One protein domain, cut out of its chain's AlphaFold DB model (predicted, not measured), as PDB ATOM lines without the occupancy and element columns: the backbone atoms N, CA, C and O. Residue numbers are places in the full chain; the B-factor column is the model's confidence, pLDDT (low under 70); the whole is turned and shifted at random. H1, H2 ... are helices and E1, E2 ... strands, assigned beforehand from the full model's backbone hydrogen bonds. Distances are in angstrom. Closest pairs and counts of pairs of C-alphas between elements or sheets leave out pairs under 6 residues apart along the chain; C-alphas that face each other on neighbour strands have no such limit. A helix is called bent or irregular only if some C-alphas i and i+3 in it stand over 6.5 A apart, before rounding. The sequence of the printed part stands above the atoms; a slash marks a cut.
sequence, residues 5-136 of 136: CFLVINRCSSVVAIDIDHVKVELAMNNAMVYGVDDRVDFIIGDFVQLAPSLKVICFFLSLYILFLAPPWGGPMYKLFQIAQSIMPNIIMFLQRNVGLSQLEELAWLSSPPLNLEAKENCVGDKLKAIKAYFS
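Overview. This is residues 5 to 136 of the 136 residues of the protein "Trimethylguanosine synthase" of Brassica campestris (UniProt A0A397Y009). A twisted sheet of seven strands runs through the whole domain as a slab, with the three helices H2, H3 and H4 over one face and the single helix H1 over the other, at the end of the sheet where E3 and E2 lie. The opposite end of the sheet is made by E7 and E6, a long hairpin covered in part by H4. The printed part has 132 residues, with four named helices and seven named strands in the order E1 E2 H1 E3 H2 E4 H3 E5 H4 E6 E7. The sheet is mixed, in the order E3 E2 E1 E4 E5 E7 E6, and the class is mixed, helices and strands. The whole is compact, with a radius of gyration of the C-alphas of 15.1 A and spans of 41 by 39 by 26 A.

Along the chain. E1, residues 5 to 9, begins at C-alpha 5 (25.329, 12.327, -47.046). E2 is residues 14 to 19, 16.4 A from first to last C-alpha. H1, residues 22 to 35, is the longest helix by residues and measures 19.9 A; its first C-alpha is at (30.992, 10.973, -59.013). E3 is residues 41 to 45, H2 residues 48 to 59, and E4 residues 66 to 70. H2 is irregular: C-alphas 50 and 53 are 7.0 A apart. H3, residues 77 to 87, measures 15.8 A, and E5, residues 91 to 96, 16.3 A. H4 is residues 101 to 109. E6, residues 117 to 124, measures 22.8 A. E7, residues 127 to 135, measures 24.5 A and ends at C-alpha 135 (18.322, 14.823, -33.240).

Arrangement. E3 and E6 are the edge strands of the sheet. E3 and E2 are parallel, with N 44 and O 17 at 2.8 A. E2 and E1 form a hairpin, with N 7 and O 16 at 2.9 A. E1 and E4 are antiparallel, with N 6 and O 68 at 2.9 A. E4 and E5 are parallel, with N 92 and O 67 at 2.8 A. E5 and E7 are antiparallel, with N 93 and O 133 at 2.8 A. E7 and E6 form a hairpin, with N 120 and O 132 at 2.8 A. E2, H1, E3 and E4, H3, E5 are strand-helix-strand units, two parallel neighbour strands with a helix between them in the chain. E3, H2, E4 and E5, H4, E6 are split units, with other strands between the two in the sheet. The four crossovers are right-handed. H1 lies over E3 and E2 at a height over the sheet of 9.5 A; the closest C-alphas of H1 and E3 are those of His 22 and Ile 45, 5.9 A. H2 lies over E1 and only just over E2, on which 3 of its C-alphas fall. H3 lies over E4 and E5 at a height of 10.0 A. H4 lies over E7 and E6 at a height of 9.2 A, its closest C-alphas to E6 being Ala 108 and Leu 117, 6.4 A. H2 and H3 touch, with the C-alphas of Lys 56 and Ile 87 4.3 A apart, at a shallow tilt of 26 degrees, the same way. H3 and H4 are close but not clearly touching, with the C-alphas of Tyr 78 and Leu 107 6.7 A apart. H1 is apart from H2, H3 and H4. Every O i to N i+4 pair is within hydrogen-bond range in H1, H3 and H4; in H2 6 of 8 are.

Size, cuts and confidence. The two C-alphas farthest apart are those of Val 57 and Asp 126, 42.9 A. The printed part has no cut and no long link, and it ends at residue 136, the chain's last. The mean pLDDT of the printed part is 85.7; residues 5 to 12, 61 to 63 and 73 to 76 are under 70.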
ATOM      1  N   CYS A   5      25.365  12.837 -48.418       55.88
ATOM      2  CA  CYS A   5      25.329  12.327 -47.046       55.88
ATOM      3  C   CYS A   5      26.762  12.199 -46.524       55.88
ATOM      4  O   CYS A   5      27.592  11.521 -47.121       55.88
ATOM      5  N   PHE A   6      27.054  12.829 -45.391       61.56
ATOM      6  CA  PHE A   6      28.347  12.690 -44.728       61.56
ATOM      7  C   PHE A   6      28.129  11.888 -43.447       61.56
ATOM      8  O   PHE A   6      27.453  12.333 -42.525       61.56
ATOM      9  N   LEU A   7      28.681  10.685 -43.367       61.12
ATOM     10  CA  LEU A   7      28.724   9.949 -42.112       61.12
ATOM     11  C   LEU A   7      29.962  10.416 -41.335       61.12
ATOM     12  O   LEU A   7      31.089  10.243 -41.796       61.12
ATOM     13  N   VAL A   8      29.765  11.025 -40.165       62.28
ATOM     14  CA  VAL A   8      30.858  11.558 -39.340       62.28
ATOM     15  C   VAL A   8      31.138  10.602 -38.185       62.28
ATOM     16  O   VAL A   8      30.302  10.377 -37.305       62.28
ATOM     17  N   ILE A   9      32.350  10.047 -38.158       61.91
ATOM     18  CA  ILE A   9      32.793   9.106 -37.130       61.91
ATOM     19  C   ILE A   9      33.531   9.895 -36.043       61.91
ATOM     20  O   ILE A   9      34.742  10.109 -36.090       61.91
ATOM     21  N   ASN A  10      32.784  10.345 -35.031       52.69
ATOM     22  CA  ASN A  10      33.247  11.349 -34.063       52.69
ATOM     23  C   ASN A  10      34.375  10.871 -33.116       52.69
ATOM     24  O   ASN A  10      34.906  11.651 -32.333       52.69
ATOM     25  N   ARG A  11      34.777   9.593 -33.151       52.56
ATOM     26  CA  ARG A  11      35.809   9.061 -32.236       52.56
ATOM     27  C   ARG A  11      37.223   9.025 -32.800       52.56
ATOM     28  O   ARG A  11      38.155   9.037 -32.005       52.56
ATOM     29  N   CYS A  12      37.384   9.041 -34.123       58.97
ATOM     30  CA  CYS A  12      38.701   8.974 -34.771       58.97
ATOM     31  C   CYS A  12      39.036  10.219 -35.604       58.97
ATOM     32  O   CYS A  12      40.068  10.250 -36.260       58.97
ATOM     33  N   SER A  13      38.192  11.261 -35.571       72.00
ATOM     34  CA  SER A  13      38.263  12.396 -36.510       72.00
ATOM     35  C   SER A  13      38.167  11.973 -37.984       72.00
ATOM     36  O   SER A  13      38.627  12.711 -38.850       72.00
ATOM     37  N   SER A  14      37.582  10.802 -38.254       83.00
ATOM     38  CA  SER A  14      37.429  10.239 -39.597       83.00
ATOM     39  C   SER A  14      36.012  10.464 -40.121       83.00
ATOM     40  O   SER A  14      35.041  10.507 -39.358       83.00
ATOM     41  N   VAL A  15      35.877  10.597 -41.434       86.56
ATOM     42  CA  VAL A  15      34.607  10.844 -42.119       86.56
ATOM     43  C   VAL A  15      34.454   9.838 -43.248       86.56
ATOM     44  O   VAL A  15      35.393   9.602 -43.995       86.56
ATOM     45  N   VAL A  16      33.254   9.284 -43.399       88.31
ATOM     46  CA  VAL A  16      32.867   8.547 -44.603       88.31
ATOM     47  C   VAL A  16      31.942   9.454 -45.413       88.31
ATOM     48  O   VAL A  16      30.791   9.695 -45.038       88.31
ATOM     49  N   ALA A  17      32.461  10.013 -46.501       88.88
ATOM     50  CA  ALA A  17      31.732  10.906 -47.391       88.88
ATOM     51  C   ALA A  17      31.059  10.099 -48.508       88.88
ATOM     52  O   ALA A  17      31.734   9.429 -49.287       88.88
ATOM     53  N   ILE A  18      29.727  10.169 -48.591       89.56
ATOM     54  CA  ILE A  18      28.927   9.422 -49.565       89.56
ATOM     55  C   ILE A  18      28.172  10.409 -50.454       89.56
ATOM     56  O   ILE A  18      27.345  11.196 -49.981       89.56
ATOM     57  N   ASP A  19      28.408  10.339 -51.758       88.56
ATOM     58  CA  ASP A  19      27.588  11.042 -52.741       88.56
ATOM     59  C   ASP A  19      27.339  10.129 -53.943       88.56
ATOM     60  O   ASP A  19      28.179   9.317 -54.323       88.56
ATOM     61  N   ILE A  20      26.156  10.237 -54.538       88.62
ATOM     62  CA  ILE A  20      25.794   9.457 -55.725       88.62
ATOM     63  C   ILE A  20      26.432  10.046 -56.992       88.62
ATOM     64  O   ILE A  20      26.586   9.348 -57.993       88.62
ATOM     65  N   ASP A  21      26.798  11.330 -56.962       88.69
ATOM     66  CA  ASP A  21      27.424  12.028 -58.080       88.69
ATOM     67  C   ASP A  21      28.954  11.932 -58.004       88.69
ATOM     68  O   ASP A  21      29.594  12.586 -57.177       88.69
ATOM     69  N   HIS A  22      29.541  11.142 -58.905       93.56
ATOM     70  CA  HIS A  22      30.992  10.973 -59.013       93.56
ATOM     71  C   HIS A  22      31.758  12.302 -59.117       93.56
ATOM     72  O   HIS A  22      32.795  12.446 -58.473       93.56
ATOM     73  N   VAL A  23      31.227  13.303 -59.835       92.94
ATOM     74  CA  VAL A  23      31.896  14.605 -59.996       92.94
ATOM     75  C   VAL A  23      31.997  15.315 -58.650       92.94
ATOM     76  O   VAL A  23      33.020  15.914 -58.325       92.94
ATOM     77  N   LYS A  24      30.950  15.239 -57.821       90.31
ATOM     78  CA  LYS A  24      30.982  15.833 -56.478       90.31
ATOM     79  C   LYS A  24      31.976  15.131 -55.567       90.31
ATOM     80  O   LYS A  24      32.613  15.808 -54.762       90.31
ATOM     81  N   VAL A  25      32.111  13.812 -55.692       91.69
ATOM     82  CA  VAL A  25      33.106  13.049 -54.932       91.69
ATOM     83  C   VAL A  25      34.521  13.463 -55.329       91.69
ATOM     84  O   VAL A  25      35.311  13.783 -54.448       91.69
ATOM     85  N   GLU A  26      34.823  13.569 -56.624       93.62
ATOM     86  CA  GLU A  26      36.131  14.040 -57.109       93.62
ATOM     87  C   GLU A  26      36.450  15.464 -56.625       93.62
ATOM     88  O   GLU A  26      37.553  15.737 -56.145       93.62
ATOM     89  N   LEU A  27      35.469  16.371 -56.672       92.94
ATOM     90  CA  LEU A  27      35.620  17.726 -56.135       92.94
ATOM     91  C   LEU A  27      35.862  17.721 -54.619       92.94
ATOM     92  O   LEU A  27      36.678  18.498 -54.121       92.94
ATOM     93  N   ALA A  28      35.167  16.860 -53.875       90.69
ATOM     94  CA  ALA A  28      35.338  16.736 -52.432       90.69
ATOM     95  C   ALA A  28      36.707  16.143 -52.063       90.69
ATOM     96  O   ALA A  28      37.343  16.652 -51.140       90.69
ATOM     97  N   MET A  29      37.192  15.151 -52.816       93.50
ATOM     98  CA  MET A  29      38.551  14.613 -52.698       93.50
ATOM     99  C   MET A  29      39.599  15.704 -52.935       93.50
ATOM    100  O   MET A  29      40.489  15.893 -52.110       93.50
ATOM    101  N   ASN A  30      39.462  16.480 -54.017       95.31
ATOM    102  CA  ASN A  30      40.372  17.588 -54.303       95.31
ATOM    103  C   ASN A  30      40.375  18.636 -53.183       95.31
ATOM    104  O   ASN A  30      41.436  19.085 -52.758       95.31
ATOM    105  N   ASN A  31      39.200  18.992 -52.661       92.06
ATOM    106  CA  ASN A  31      39.109  19.903 -51.524       92.06
ATOM    107  C   ASN A  31      39.800  19.321 -50.285       92.06
ATOM    108  O   ASN A  31      40.553  20.035 -49.631       92.06
ATOM    109  N   ALA A  32      39.589  18.040 -49.971       92.38
ATOM    110  CA  ALA A  32      40.224  17.397 -48.824       92.38
ATOM    111  C   ALA A  32      41.758  17.410 -48.925       92.38
ATOM    112  O   ALA A  32      42.411  17.751 -47.940       92.38
ATOM    113  N   MET A  33      42.315  17.159 -50.117       95.88
ATOM    114  CA  MET A  33      43.758  17.281 -50.370       95.88
ATOM    115  C   MET A  33      44.251  18.718 -50.167       95.88
ATOM    116  O   MET A  33      45.260  18.945 -49.505       95.88
ATOM    117  N   VAL A  34      43.525  19.713 -50.694       96.62
ATOM    118  CA  VAL A  34      43.877  21.137 -50.534       96.62
ATOM    119  C   VAL A  34      43.871  21.561 -49.060       96.62
ATOM    120  O   VAL A  34      44.728  22.341 -48.647       96.62
ATOM    121  N   TYR A  35      42.935  21.047 -48.257       91.56
ATOM    122  CA  TYR A  35      42.864  21.327 -46.819       91.56
ATOM    123  C   TYR A  35      43.772  20.423 -45.961       91.56
ATOM    124  O   TYR A  35      43.857  20.654 -44.755       91.56
ATOM    125  N   GLY A  36      44.453  19.433 -46.550       94.38
ATOM    126  CA  GLY A  36      45.349  18.508 -45.846       94.38
ATOM    127  C   GLY A  36      44.631  17.586 -44.856       94.38
ATOM    128  O   GLY A  36      45.124  17.376 -43.749       94.38
ATOM    129  N   VAL A  37      43.434  17.117 -45.218       91.94
ATOM    130  CA  VAL A  37      42.590  16.227 -44.395       91.94
ATOM    131  C   VAL A  37      42.134  14.973 -45.145       91.94
ATOM    132  O   VAL A  37      41.262  14.250 -44.665       91.94
ATOM    133  N   ASP A  38      42.668  14.725 -46.340       92.44
ATOM    134  CA  ASP A  38      42.332  13.575 -47.184       92.44
ATOM    135  C   ASP A  38      42.661  12.229 -46.523       92.44
ATOM    136  O   ASP A  38      41.950  11.255 -46.750       92.44
ATOM    137  N   ASP A  39      43.633  12.192 -45.608       92.88
ATOM    138  CA  ASP A  39      43.984  11.024 -44.789       92.88
ATOM    139  C   ASP A  39      42.889  10.608 -43.789       92.88
ATOM    140  O   ASP A  39      42.955   9.530 -43.195       92.88
ATOM    141  N   ARG A  40      41.879  11.460 -43.582       89.25
ATOM    142  CA  ARG A  40      40.786  11.241 -42.623       89.25
ATOM    143  C   ARG A  40      39.435  11.041 -43.289       89.25
ATOM    144  O   ARG A  40      38.441  10.914 -42.572       89.25
ATOM    145  N   VAL A  41      39.366  11.054 -44.620       88.94
ATOM    146  CA  VAL A  41      38.095  10.972 -45.345       88.94
ATOM    147  C   VAL A  41      38.096   9.791 -46.303       88.94
ATOM    148  O   VAL A  41      38.792   9.793 -47.313       88.94
ATOM    149  N   ASP A  42      37.238   8.817 -46.021       90.69
ATOM    150  CA  ASP A  42      36.919   7.743 -46.951       90.69
ATOM    151  C   ASP A  42      35.765   8.188 -47.851       90.69
ATOM    152  O   ASP A  42      34.690   8.565 -47.379       90.69
ATOM    153  N   PHE A  43      35.970   8.140 -49.162       90.50
ATOM    154  CA  PHE A  43      34.982   8.575 -50.144       90.50
ATOM    155  C   PHE A  43      34.296   7.377 -50.803       90.50
ATOM    156  O   PHE A  43      34.959   6.465 -51.297       90.50
ATOM    157  N   ILE A  44      32.964   7.398 -50.861       90.81
ATOM    158  CA  ILE A  44      32.149   6.357 -51.493       90.81
ATOM    159  C   ILE A  44      31.223   7.003 -52.523       90.81
ATOM    160  O   ILE A  44      30.387   7.841 -52.185       90.81
ATOM    161  N   ILE A  45      31.338   6.570 -53.779       92.81
ATOM    162  CA  ILE A  45      30.367   6.910 -54.823       92.81
ATOM    163  C   ILE A  45      29.212   5.913 -54.726       92.81
ATOM    164  O   ILE A  45      29.396   4.723 -54.982       92.81
ATOM    165  N   GLY A  46      28.021   6.372 -54.347       89.69
ATOM    166  CA  GLY A  46      26.875   5.477 -54.210       89.69
ATOM    167  C   GLY A  46      25.599   6.125 -53.691       89.69
ATOM    168  O   GLY A  46      25.580   7.250 -53.198       89.69
ATOM    169  N   ASP A  47      24.504   5.378 -53.802       87.94
ATOM    170  CA  ASP A  47      23.212   5.769 -53.248       87.94
ATOM    171  C   ASP A  47      23.159   5.437 -51.749       87.94
ATOM    172  O   ASP A  47      23.147   4.268 -51.354       87.94
ATOM    173  N   PHE A  48      23.084   6.472 -50.910       87.06
ATOM    174  CA  PHE A  48      22.956   6.331 -49.458       87.06
ATOM    175  C   PHE A  48      21.799   5.404 -49.051       87.06
ATOM    176  O   PHE A  48      21.949   4.619 -48.118       87.06
ATOM    177  N   VAL A  49      20.665   5.447 -49.760       87.62
ATOM    178  CA  VAL A  49      19.500   4.608 -49.438       87.62
ATOM    179  C   VAL A  49      19.822   3.125 -49.621       87.62
ATOM    180  O   VAL A  49      19.391   2.299 -48.819       87.62
ATOM    181  N   GLN A  50      20.614   2.785 -50.640       90.19
ATOM    182  CA  GLN A  50      21.039   1.409 -50.914       90.19
ATOM    183  C   GLN A  50      22.157   0.951 -49.970       90.19
ATOM    184  O   GLN A  50      22.229  -0.227 -49.633       90.19
ATOM    185  N   LEU A  51      23.003   1.878 -49.510       89.38
ATOM    186  CA  LEU A  51      24.095   1.605 -48.570       89.38
ATOM    187  C   LEU A  51      23.631   1.529 -47.106       89.38
ATOM    188  O   LEU A  51      24.298   0.901 -46.280       89.38
ATOM    189  N   ALA A  52      22.490   2.134 -46.770       87.56
ATOM    190  CA  ALA A  52      21.967   2.218 -45.409       87.56
ATOM    191  C   ALA A  52      21.890   0.874 -44.652       87.56
ATOM    192  O   ALA A  52      22.294   0.849 -43.487       87.56
ATOM    193  N   PRO A  53      21.448  -0.254 -45.250       89.94
ATOM    194  CA  PRO A  53      21.454  -1.547 -44.564       89.94
ATOM    195  C   PRO A  53      22.856  -1.991 -44.128       89.94
ATOM    196  O   PRO A  53      23.029  -2.462 -43.006       89.94
ATOM    197  N   SER A  54      23.870  -1.796 -44.974       87.38
ATOM    198  CA  SER A  54      25.266  -2.115 -44.649       87.38
ATOM    199  C   SER A  54      25.816  -1.183 -43.571       87.38
ATOM    200  O   SER A  54      26.445  -1.647 -42.621       87.38
ATOM    201  N   LEU A  55      25.520   0.119 -43.662       84.25
ATOM    202  CA  LEU A  55      25.905   1.103 -42.644       84.25
ATOM    203  C   LEU A  55      25.290   0.782 -41.283       84.25
ATOM    204  O   LEU A  55      25.975   0.889 -40.269       84.25
ATOM    205  N   LYS A  56      24.030   0.337 -41.250       84.62
ATOM    206  CA  LYS A  56      23.352  -0.098 -40.024       84.62
ATOM    207  C   LYS A  56      24.082  -1.255 -39.348       84.62
ATOM    208  O   LYS A  56      24.246  -1.225 -38.137       84.62
ATOM    209  N   VAL A  57      24.537  -2.252 -40.112       83.88
ATOM    210  CA  VAL A  57      25.303  -3.386 -39.567       83.88
ATOM    211  C   VAL A  57      26.643  -2.914 -38.999       83.88
ATOM    212  O   VAL A  57      26.997  -3.292 -37.885       83.88
ATOM    213  N   ILE A  58      27.355  -2.046 -39.724       79.12
ATOM    214  CA  ILE A  58      28.656  -1.505 -39.296       79.12
ATOM    215  C   ILE A  58      28.507  -0.647 -38.031       79.12
ATOM    216  O   ILE A  58      29.311  -0.754 -37.108       79.12
ATOM    217  N   CYS A  59      27.463   0.181 -37.963       78.31
ATOM    218  CA  CYS A  59      27.249   1.131 -36.874       78.31
ATOM    219  C   CYS A  59      26.478   0.542 -35.682       78.31
ATOM    220  O   CYS A  59      26.335   1.227 -34.671       78.31
ATOM    221  N   PHE A  60      26.000  -0.708 -35.763       73.69
ATOM    222  CA  PHE A  60      25.056  -1.302 -34.804       73.69
ATOM    223  C   PHE A  60      25.517  -1.223 -33.340       73.69
ATOM    224  O   PHE A  60      24.706  -1.026 -32.440       73.69
ATOM    225  N   PHE A  61      26.823  -1.339 -33.093       67.94
ATOM    226  CA  PHE A  61      27.402  -1.305 -31.744       67.94
ATOM    227  C   PHE A  61      27.998   0.055 -31.356       67.94
ATOM    228  O   PHE A  61      28.626   0.184 -30.305       67.94
ATOM    229  N   LEU A  62      27.848   1.079 -32.198       66.69
ATOM    230  CA  LEU A  62      28.648   2.292 -32.108       66.69
ATOM    231  C   LEU A  62      27.800   3.507 -31.725       66.69
ATOM    232  O   LEU A  62      27.401   4.318 -32.553       66.69
ATOM    233  N   SER A  63      27.599   3.680 -30.419       66.94
ATOM    234  CA  SER A  63      26.802   4.777 -29.840       66.94
ATOM    235  C   SER A  63      27.411   6.186 -30.031       66.94
ATOM    236  O   SER A  63      26.780   7.192 -29.730       66.94
ATOM    237  N   LEU A  64      28.641   6.274 -30.545       71.19
ATOM    238  CA  LEU A  64      29.409   7.521 -30.682       71.19
ATOM    239  C   LEU A  64      29.431   8.095 -32.109       71.19
ATOM    240  O   LEU A  64      30.136   9.071 -32.366       71.19
ATOM    241  N   TYR A  65      28.718   7.473 -33.044       79.88
ATOM    242  CA  TYR A  65      28.684   7.905 -34.438       79.88
ATOM    243  C   TYR A  65      27.597   8.962 -34.627       79.88
ATOM    244  O   TYR A  65      26.608   8.986 -33.891       79.88
ATOM    245  N   ILE A  66      27.813   9.856 -35.592       84.44
ATOM    246  CA  ILE A  66      26.872  10.915 -35.952       84.44
ATOM    247  C   ILE A  66      26.626  10.837 -37.455       84.44
ATOM    248  O   ILE A  66      27.566  10.816 -38.252       84.44
ATOM    249  N   LEU A  67      25.361  10.850 -37.858       89.00
ATOM    250  CA  LEU A  67      25.000  10.888 -39.268       89.00
ATOM    251  C   LEU A  67      24.644  12.317 -39.671       89.00
ATOM    252  O   LEU A  67      23.684  12.883 -39.156       89.00
ATOM    253  N   PHE A  68      25.392  12.894 -40.609       89.25
ATOM    254  CA  PHE A  68      25.101  14.207 -41.166       89.25
ATOM    255  C   PHE A  68      24.428  14.077 -42.538       89.25
ATOM    256  O   PHE A  68      24.963  13.497 -43.485       89.25
ATOM    257  N   LEU A  69      23.241  14.661 -42.665       88.62
ATOM    258  CA  LEU A  69      22.424  14.615 -43.871       88.62
ATOM    259  C   LEU A  69      22.274  16.014 -44.462       88.62
ATOM    260  O   LEU A  69      21.756  16.924 -43.812       88.62
ATOM    261  N   ALA A  70      22.640  16.162 -45.732       85.56
ATOM    262  CA  ALA A  70      22.298  17.318 -46.553       85.56
ATOM    263  C   ALA A  70      21.438  16.842 -47.742       85.56
ATOM    264  O   ALA A  70      21.930  16.735 -48.870       85.56
ATOM    265  N   PRO A  71      20.159  16.484 -47.500       78.19
ATOM    266  CA  PRO A  71      19.278  15.993 -48.555       78.19
ATOM    267  C   PRO A  71      19.098  17.016 -49.681       78.19
ATOM    268  O   PRO A  71      19.183  18.222 -49.434       78.19
ATOM    269  N   PRO A  72      18.744  16.564 -50.900       73.00
ATOM    270  CA  PRO A  72      18.319  17.476 -51.941       73.00
ATOM    271  C   PRO A  72      17.062  18.200 -51.475       73.00
ATOM    272  O   PRO A  72      16.127  17.618 -50.918       73.00
ATOM    273  N   TRP A  73      17.043  19.495 -51.725       68.69
ATOM    274  CA  TRP A  73      15.987  20.362 -51.257       68.69
ATOM    275  C   TRP A  73      14.736  20.209 -52.132       68.69
ATOM    276  O   TRP A  73      14.729  20.650 -53.279       68.69
ATOM    277  N   GLY A  74      13.699  19.543 -51.612       58.69
ATOM    278  CA  GLY A  74      12.446  19.277 -52.338       58.69
ATOM    279  C   GLY A  74      12.045  17.800 -52.449       58.69
ATOM    280  O   GLY A  74      11.063  17.494 -53.119       58.69
ATOM    281  N   GLY A  75      12.780  16.880 -51.813       65.56
ATOM    282  CA  GLY A  75      12.378  15.475 -51.667       65.56
ATOM    283  C   GLY A  75      11.625  15.186 -50.353       65.56
ATOM    284  O   GLY A  75      11.667  15.998 -49.427       65.56
ATOM    285  N   PRO A  76      10.956  14.024 -50.229       66.81
ATOM    286  CA  PRO A  76      10.269  13.619 -49.002       66.81
ATOM    287  C   PRO A  76      11.267  13.364 -47.859       66.81
ATOM    288  O   PRO A  76      11.823  12.271 -47.738       66.81
ATOM    289  N   MET A  77      11.468  14.370 -47.000       75.94
ATOM    290  CA  MET A  77      12.408  14.323 -45.868       75.94
ATOM    291  C   MET A  77      12.135  13.162 -44.901       75.94
ATOM    292  O   MET A  77      13.080  12.601 -44.351       75.94
ATOM    293  N   TYR A  78      10.872  12.749 -44.751       81.25
ATOM    294  CA  TYR A  78      10.481  11.680 -43.830       81.25
ATOM    295  C   TYR A  78      11.147  10.334 -44.146       81.25
ATOM    296  O   TYR A  78      11.636   9.674 -43.234       81.25
ATOM    297  N   LYS A  79      11.228   9.935 -45.426       85.44
ATOM    298  CA  LYS A  79      11.812   8.635 -45.809       85.44
ATOM    299  C   LYS A  79      13.290   8.583 -45.467       85.44
ATOM    300  O   LYS A  79      13.764   7.600 -44.908       85.44
ATOM    301  N   LEU A  80      14.009   9.652 -45.805       86.56
ATOM    302  CA  LEU A  80      15.437   9.728 -45.540       86.56
ATOM    303  C   LEU A  80      15.711   9.738 -44.035       86.56
ATOM    304  O   LEU A  80      16.615   9.044 -43.583       86.56
ATOM    305  N   PHE A  81      14.903  10.475 -43.270       89.44
ATOM    306  CA  PHE A  81      15.014  10.513 -41.817       89.44
ATOM    307  C   PHE A  81      14.773   9.137 -41.181       89.44
ATOM    308  O   PHE A  81      15.559   8.716 -40.345       89.44
ATOM    309  N   GLN A  82      13.753   8.389 -41.615       89.88
ATOM    310  CA  GLN A  82      13.500   7.030 -41.113       89.88
ATOM    311  C   GLN A  82      14.649   6.065 -41.430       89.88
ATOM    312  O   GLN A  82      15.051   5.270 -40.582       89.88
ATOM    313  N   ILE A  83      15.210   6.144 -42.640       89.69
ATOM    314  CA  ILE A  83      16.386   5.349 -43.017       89.69
ATOM    315  C   ILE A  83      17.569   5.701 -42.110       89.69
ATOM    316  O   ILE A  83      18.205   4.806 -41.558       89.69
ATOM    317  N   ALA A  84      17.826   6.992 -41.909       89.75
ATOM    318  CA  ALA A  84      18.877   7.494 -41.034       89.75
ATOM    319  C   ALA A  84      18.711   7.038 -39.577       89.75
ATOM    320  O   ALA A  84      19.642   6.481 -39.001       89.75
ATOM    321  N   GLN A  85      17.507   7.182 -39.025       90.19
ATOM    322  CA  GLN A  85      17.133   6.726 -37.686       90.19
ATOM    323  C   GLN A  85      17.326   5.217 -37.524       90.19
ATOM    324  O   GLN A  85      17.738   4.750 -36.466       90.19
ATOM    325  N   SER A  86      17.088   4.441 -38.585       89.06
ATOM    326  CA  SER A  86      17.329   2.999 -38.557       89.06
ATOM    327  C   SER A  86      18.813   2.626 -38.440       89.06
ATOM    328  O   SER A  86      19.102   1.498 -38.036       89.06
ATOM    329  N   ILE A  87      19.725   3.541 -38.800       88.12
ATOM    330  CA  ILE A  87      21.182   3.382 -38.687       88.12
ATOM    331  C   ILE A  87      21.648   3.846 -37.304       88.12
ATOM    332  O   ILE A  87      22.365   3.104 -36.636       88.12
ATOM    333  N   MET A  88      21.265   5.056 -36.879       87.31
ATOM    334  CA  MET A  88      21.643   5.620 -35.577       87.31
ATOM    335  C   MET A  88      20.690   6.731 -35.106       87.31
ATOM    336  O   MET A  88      20.117   7.427 -35.943       87.31
ATOM    337  N   PRO A  89      20.559   6.950 -33.782       87.44
ATOM    338  CA  PRO A  89      19.699   8.003 -33.234       87.44
ATOM    339  C   PRO A  89      20.290   9.416 -33.375       87.44
ATOM    340  O   PRO A  89      19.540  10.369 -33.552       87.44
ATOM    341  N   ASN A  90      21.623   9.551 -33.345       89.75
ATOM    342  CA  ASN A  90      22.312  10.841 -33.423       89.75
ATOM    343  C   ASN A  90      22.395  11.331 -34.876       89.75
ATOM    344  O   ASN A  90      23.303  10.949 -35.624       89.75
ATOM    345  N   ILE A  91      21.458  12.187 -35.275       90.75
ATOM    346  CA  ILE A  91      21.331  12.671 -36.654       90.75
ATOM    347  C   ILE A  91      21.440  14.189 -36.674       90.75
ATOM    348  O   ILE A  91      20.802  14.891 -35.897       90.75
ATOM    349  N   ILE A  92      22.212  14.713 -37.617       91.81
ATOM    350  CA  ILE A  92      22.261  16.138 -37.927       91.81
ATOM    351  C   ILE A  92      21.731  16.326 -39.343       91.81
ATOM    352  O   ILE A  92      22.216  15.695 -40.278       91.81
ATOM    353  N   MET A  93      20.767  17.221 -39.529       90.50
ATOM    354  CA  MET A  93      20.252  17.583 -40.848       90.50
ATOM    355  C   MET A  93      20.560  19.041 -41.170       90.50
ATOM    356  O   MET A  93      20.266  19.931 -40.374       90.50
ATOM    357  N   PHE A  94      21.104  19.298 -42.359       89.31
ATOM    358  CA  PHE A  94      21.288  20.642 -42.902       89.31
ATOM    359  C   PHE A  94      20.226  20.935 -43.965       89.31
ATOM    360  O   PHE A  94      20.160  20.282 -45.008       89.31
ATOM    361  N   LEU A  95      19.367  21.909 -43.678       89.00
ATOM    362  CA  LEU A  95      18.066  22.099 -44.311       89.00
ATOM    363  C   LEU A  95      17.874  23.527 -44.822       89.00
ATOM    364  O   LEU A  95      18.552  24.466 -44.403       89.00
ATOM    365  N   GLN A  96      16.910  23.706 -45.721       86.12
ATOM    366  CA  GLN A  96      16.562  25.030 -46.224       86.12
ATOM    367  C   GLN A  96      15.937  25.923 -45.150       86.12
ATOM    368  O   GLN A  96      15.233  25.472 -44.253       86.12
ATOM    369  N   ARG A  97      16.120  27.233 -45.329       84.25
ATOM    370  CA  ARG A  97      15.543  28.307 -44.503       84.25
ATOM    371  C   ARG A  97      14.010  28.361 -44.431       84.25
ATOM    372  O   ARG A  97      13.487  29.097 -43.612       84.25
ATOM    373  N   ASN A  98      13.299  27.689 -45.332       83.19
ATOM    374  CA  ASN A  98      11.833  27.661 -45.379       83.19
ATOM    375  C   ASN A  98      11.238  26.403 -44.727       83.19
ATOM    376  O   ASN A  98      10.018  26.259 -44.735       83.19
ATOM    377  N   VAL A  99      12.063  25.490 -44.199       85.19
ATOM    378  CA  VAL A  99      11.566  24.328 -43.453       85.19
ATOM    379  C   VAL A  99      10.971  24.813 -42.132       85.19
ATOM    380  O   VAL A  99      11.640  25.497 -41.361       85.19
ATOM    381  N   GLY A 100       9.702  24.483 -41.887       83.44
ATOM    382  CA  GLY A 100       9.009  24.853 -40.654       83.44
ATOM    383  C   GLY A 100       9.437  23.983 -39.473       83.44
ATOM    384  O   GLY A 100       9.681  22.788 -39.638       83.44
ATOM    385  N   LEU A 101       9.482  24.566 -38.272       85.25
ATOM    386  CA  LEU A 101       9.836  23.844 -37.042       85.25
ATOM    387  C   LEU A 101       8.889  22.673 -36.751       85.25
ATOM    388  O   LEU A 101       9.357  21.605 -36.377       85.25
ATOM    389  N   SER A 102       7.589  22.826 -37.024       88.88
ATOM    390  CA  SER A 102       6.595  21.759 -36.839       88.88
ATOM    391  C   SER A 102       6.937  20.494 -37.629       88.88
ATOM    392  O   SER A 102       6.794  19.388 -37.123       88.88
ATOM    393  N   GLN A 103       7.468  20.644 -38.848       88.56
ATOM    394  CA  GLN A 103       7.893  19.509 -39.663       88.56
ATOM    395  C   GLN A 103       9.092  18.781 -39.037       88.56
ATOM    396  O   GLN A 103       9.205  17.567 -39.159       88.56
ATOM    397  N   LEU A 104       9.999  19.506 -38.376       90.25
ATOM    398  CA  LEU A 104      11.145  18.906 -37.687       90.25
ATOM    399  C   LEU A 104      10.722  18.200 -36.403       90.25
ATOM    400  O   LEU A 104      11.229  17.119 -36.111       90.25
ATOM    401  N   GLU A 105       9.787  18.789 -35.663       91.38
ATOM    402  CA  GLU A 105       9.198  18.161 -34.484       91.38
ATOM    403  C   GLU A 105       8.519  16.851 -34.874       91.38
ATOM    404  O   GLU A 105       8.811  15.819 -34.278       91.38
ATOM    405  N   GLU A 106       7.691  16.851 -35.925       91.31
ATOM    406  CA  GLU A 106       7.064  15.633 -36.450       91.31
ATOM    407  C   GLU A 106       8.090  14.529 -36.733       91.31
ATOM    408  O   GLU A 106       7.847  13.379 -36.374       91.31
ATOM    409  N   LEU A 107       9.254  14.863 -37.311       91.25
ATOM    410  CA  LEU A 107      10.336  13.895 -37.522       91.25
ATOM    411  C   LEU A 107      10.874  13.336 -36.200       91.25
ATOM    412  O   LEU A 107      11.054  12.126 -36.082       91.25
ATOM    413  N   ALA A 108      11.094  14.185 -35.197       92.44
ATOM    414  CA  ALA A 108      11.556  13.752 -33.880       92.44
ATOM    415  C   ALA A 108      10.570  12.767 -33.219       92.44
ATOM    416  O   ALA A 108      10.992  11.738 -32.672       92.44
ATOM    417  N   TRP A 109       9.264  13.028 -33.368       92.25
ATOM    418  CA  TRP A 109       8.161  12.187 -32.887       92.25
ATOM    419  C   TRP A 109       7.983  10.862 -33.645       92.25
ATOM    420  O   TRP A 109       7.286   9.981 -33.145       92.25
ATOM    421  N   LEU A 110       8.622  10.660 -34.808       88.56
ATOM    422  CA  LEU A 110       8.616   9.354 -35.493       88.56
ATOM    423  C   LEU A 110       9.371   8.269 -34.709       88.56
ATOM    424  O   LEU A 110       9.276   7.086 -35.038       88.56
ATOM    425  N   SER A 111      10.157   8.666 -33.710       87.56
ATOM    426  CA  SER A 111      10.937   7.780 -32.845       87.56
ATOM    427  C   SER A 111      10.131   7.382 -31.609       87.56
ATOM    428  O   SER A 111       9.335   8.171 -31.106       87.56
ATOM    429  N   SER A 112      10.368   6.181 -31.077       86.75
ATOM    430  CA  SER A 112       9.834   5.768 -29.775       86.75
ATOM    431  C   SER A 112      10.974   5.255 -28.882       86.75
ATOM    432  O   SER A 112      11.521   4.189 -29.178       86.75
ATOM    433  N   PRO A 113      11.357   5.989 -27.815       89.81
ATOM    434  CA  PRO A 113      10.848   7.312 -27.429       89.81
ATOM    435  C   PRO A 113      11.202   8.408 -28.463       89.81
ATOM    436  O   PRO A 113      12.123   8.205 -29.257       89.81
ATOM    437  N   PRO A 114      10.486   9.550 -28.471       92.75
ATOM    438  CA  PRO A 114      10.803  10.688 -29.337       92.75
ATOM    439  C   PRO A 114      12.240  11.171 -29.131       92.75
ATOM    440  O   PRO A 114      12.722  11.196 -27.998       92.75
ATOM    441  N   LEU A 115      12.906  11.572 -30.214       93.19
ATOM    442  CA  LEU A 115      14.247  12.164 -30.135       93.19
ATOM    443  C   LEU A 115      14.150  13.610 -29.640       93.19
ATOM    444  O   LEU A 115      13.185  14.314 -29.935       93.19
ATOM    445  N   ASN A 116      15.170  14.085 -28.932       94.56
ATOM    446  CA  ASN A 116      15.294  15.508 -28.643       94.56
ATOM    447  C   ASN A 116      15.671  16.250 -29.924       94.56
ATOM    448  O   ASN A 116      16.566  15.816 -30.646       94.56
ATOM    449  N   LEU A 117      15.008  17.378 -30.187       95.31
ATOM    450  CA  LEU A 117      15.270  18.240 -31.337       95.31
ATOM    451  C   LEU A 117      15.867  19.575 -30.880       95.31
ATOM    452  O   LEU A 117      15.228  20.331 -30.152       95.31
ATOM    453  N   GLU A 118      17.048  19.909 -31.393       95.81
ATOM    454  CA  GLU A 118      17.619  21.257 -31.316       95.81
ATOM    455  C   GLU A 118      17.759  21.815 -32.739       95.81
ATOM    456  O   GLU A 118      18.457  21.246 -33.576       95.81
ATOM    457  N   ALA A 119      17.098  22.932 -33.042       93.75
ATOM    458  CA  ALA A 119      17.202  23.596 -34.340       93.75
ATOM    459  C   ALA A 119      18.032  24.881 -34.220       93.75
ATOM    460  O   ALA A 119      17.775  25.723 -33.363       93.75
ATOM    461  N   LYS A 120      19.025  25.043 -35.100       92.69
ATOM    462  CA  LYS A 120      19.869  26.241 -35.194       92.69
ATOM    463  C   LYS A 120      19.741  26.901 -36.550       92.69
ATOM    464  O   LYS A 120      19.969  26.280 -37.588       92.69
ATOM    465  N   GLU A 121      19.456  28.188 -36.531       92.44
ATOM    466  CA  GLU A 121      19.506  29.032 -37.713       92.44
ATOM    467  C   GLU A 121      20.961  29.332 -38.088       92.44
ATOM    468  O   GLU A 121      21.773  29.728 -37.255       92.44
ATOM    469  N   ASN A 122      21.306  29.136 -39.360       89.06
ATOM    470  CA  ASN A 122      22.596  29.538 -39.907       89.06
ATOM    471  C   ASN A 122      22.397  30.809 -40.729       89.06
ATOM    472  O   ASN A 122      21.836  30.775 -41.834       89.06
ATOM    473  N   CYS A 123      22.884  31.919 -40.187       90.44
ATOM    474  CA  CYS A 123      22.861  33.233 -40.816       90.44
ATOM    475  C   CYS A 123      24.247  33.593 -41.360       90.44
ATOM    476  O   CYS A 123      25.272  33.243 -40.779       90.44
ATOM    477  N   VAL A 124      24.279  34.292 -42.495       91.06
ATOM    478  CA  VAL A 124      25.496  34.925 -43.022       91.06
ATOM    479  C   VAL A 124      25.214  36.419 -43.089       91.06
ATOM    480  O   VAL A 124      24.392  36.851 -43.904       91.06
ATOM    481  N   GLY A 125      25.849  37.176 -42.191       92.25
ATOM    482  CA  GLY A 125      25.372  38.507 -41.810       92.25
ATOM    483  C   GLY A 125      23.961  38.410 -41.224       92.25
ATOM    484  O   GLY A 125      23.638  37.435 -40.550       92.25
ATOM    485  N   ASP A 126      23.090  39.348 -41.588       91.19
ATOM    486  CA  ASP A 126      21.696  39.379 -41.113       91.19
ATOM    487  C   ASP A 126      20.748  38.475 -41.922       91.19
ATOM    488  O   ASP A 126      19.529  38.497 -41.748       91.19
ATOM    489  N   LYS A 127      21.280  37.685 -42.867       90.75
ATOM    490  CA  LYS A 127      20.470  36.881 -43.788       90.75
ATOM    491  C   LYS A 127      20.490  35.404 -43.412       90.75
ATOM    492  O   LYS A 127      21.517  34.740 -43.576       90.75
ATOM    493  N   LEU A 128      19.319  34.867 -43.064       90.12
ATOM    494  CA  LEU A 128      19.099  33.431 -42.887       90.12
ATOM    495  C   LEU A 128      19.406  32.659 -44.181       90.12
ATOM    496  O   LEU A 128      18.888  32.974 -45.264       90.12
ATOM    497  N   LYS A 129      20.258  31.636 -44.069       89.12
ATOM    498  CA  LYS A 129      20.668  30.769 -45.182       89.12
ATOM    499  C   LYS A 129      20.103  29.363 -45.068       89.12
ATOM    500  O   LYS A 129      19.625  28.837 -46.070       89.12
ATOM    501  N   ALA A 130      20.152  28.781 -43.878       90.75
ATOM    502  CA  ALA A 130      19.807  27.384 -43.657       90.75
ATOM    503  C   ALA A 130      19.402  27.138 -42.203       90.75
ATOM    504  O   ALA A 130      19.733  27.930 -41.323       90.75
ATOM    505  N   ILE A 131      18.754  26.008 -41.956       91.62
ATOM    506  CA  ILE A 131      18.463  25.494 -40.617       91.62
ATOM    507  C   ILE A 131      19.292  24.226 -40.426       91.62
ATOM    508  O   ILE A 131      19.378  23.395 -41.327       91.62
ATOM    509  N   LYS A 132      19.929  24.075 -39.269       92.38
ATOM    510  CA  LYS A 132      20.622  22.852 -38.871       92.38
ATOM    511  C   LYS A 132      19.874  22.235 -37.699       92.38
ATOM    512  O   LYS A 132      19.807  22.850 -36.640       92.38
ATOM    513  N   ALA A 133      19.298  21.063 -37.916       93.75
ATOM    514  CA  ALA A 133      18.542  20.325 -36.914       93.75
ATOM    515  C   ALA A 133      19.403  19.196 -36.348       93.75
ATOM    516  O   ALA A 133      20.032  18.464 -37.111       93.75
ATOM    517  N   TYR A 134      19.431  19.072 -35.030       93.88
ATOM    518  CA  TYR A 134      20.133  18.036 -34.287       93.88
ATOM    519  C   TYR A 134      19.093  17.153 -33.601       93.88
ATOM    520  O   TYR A 134      18.225  17.674 -32.904       93.88
ATOM    521  N   PHE A 135      19.188  15.844 -33.818       93.69
ATOM    522  CA  PHE A 135      18.322  14.823 -33.240       93.69
ATOM    523  C   PHE A 135      19.170  13.874 -32.389       93.69
ATOM    524  O   PHE A 135      20.201  13.397 -32.876       93.69
ATOM    525  N   SER A 136      18.762  13.623 -31.141       90.69
ATOM    526  CA  SER A 136      19.484  12.765 -30.179       90.69
ATOM    527  C   SER A 136      18.568  12.108 -29.158       90.69
ATOM    528  O   SER A 136      17.644  12.820 -28.699       90.69
TER     529      SER A 136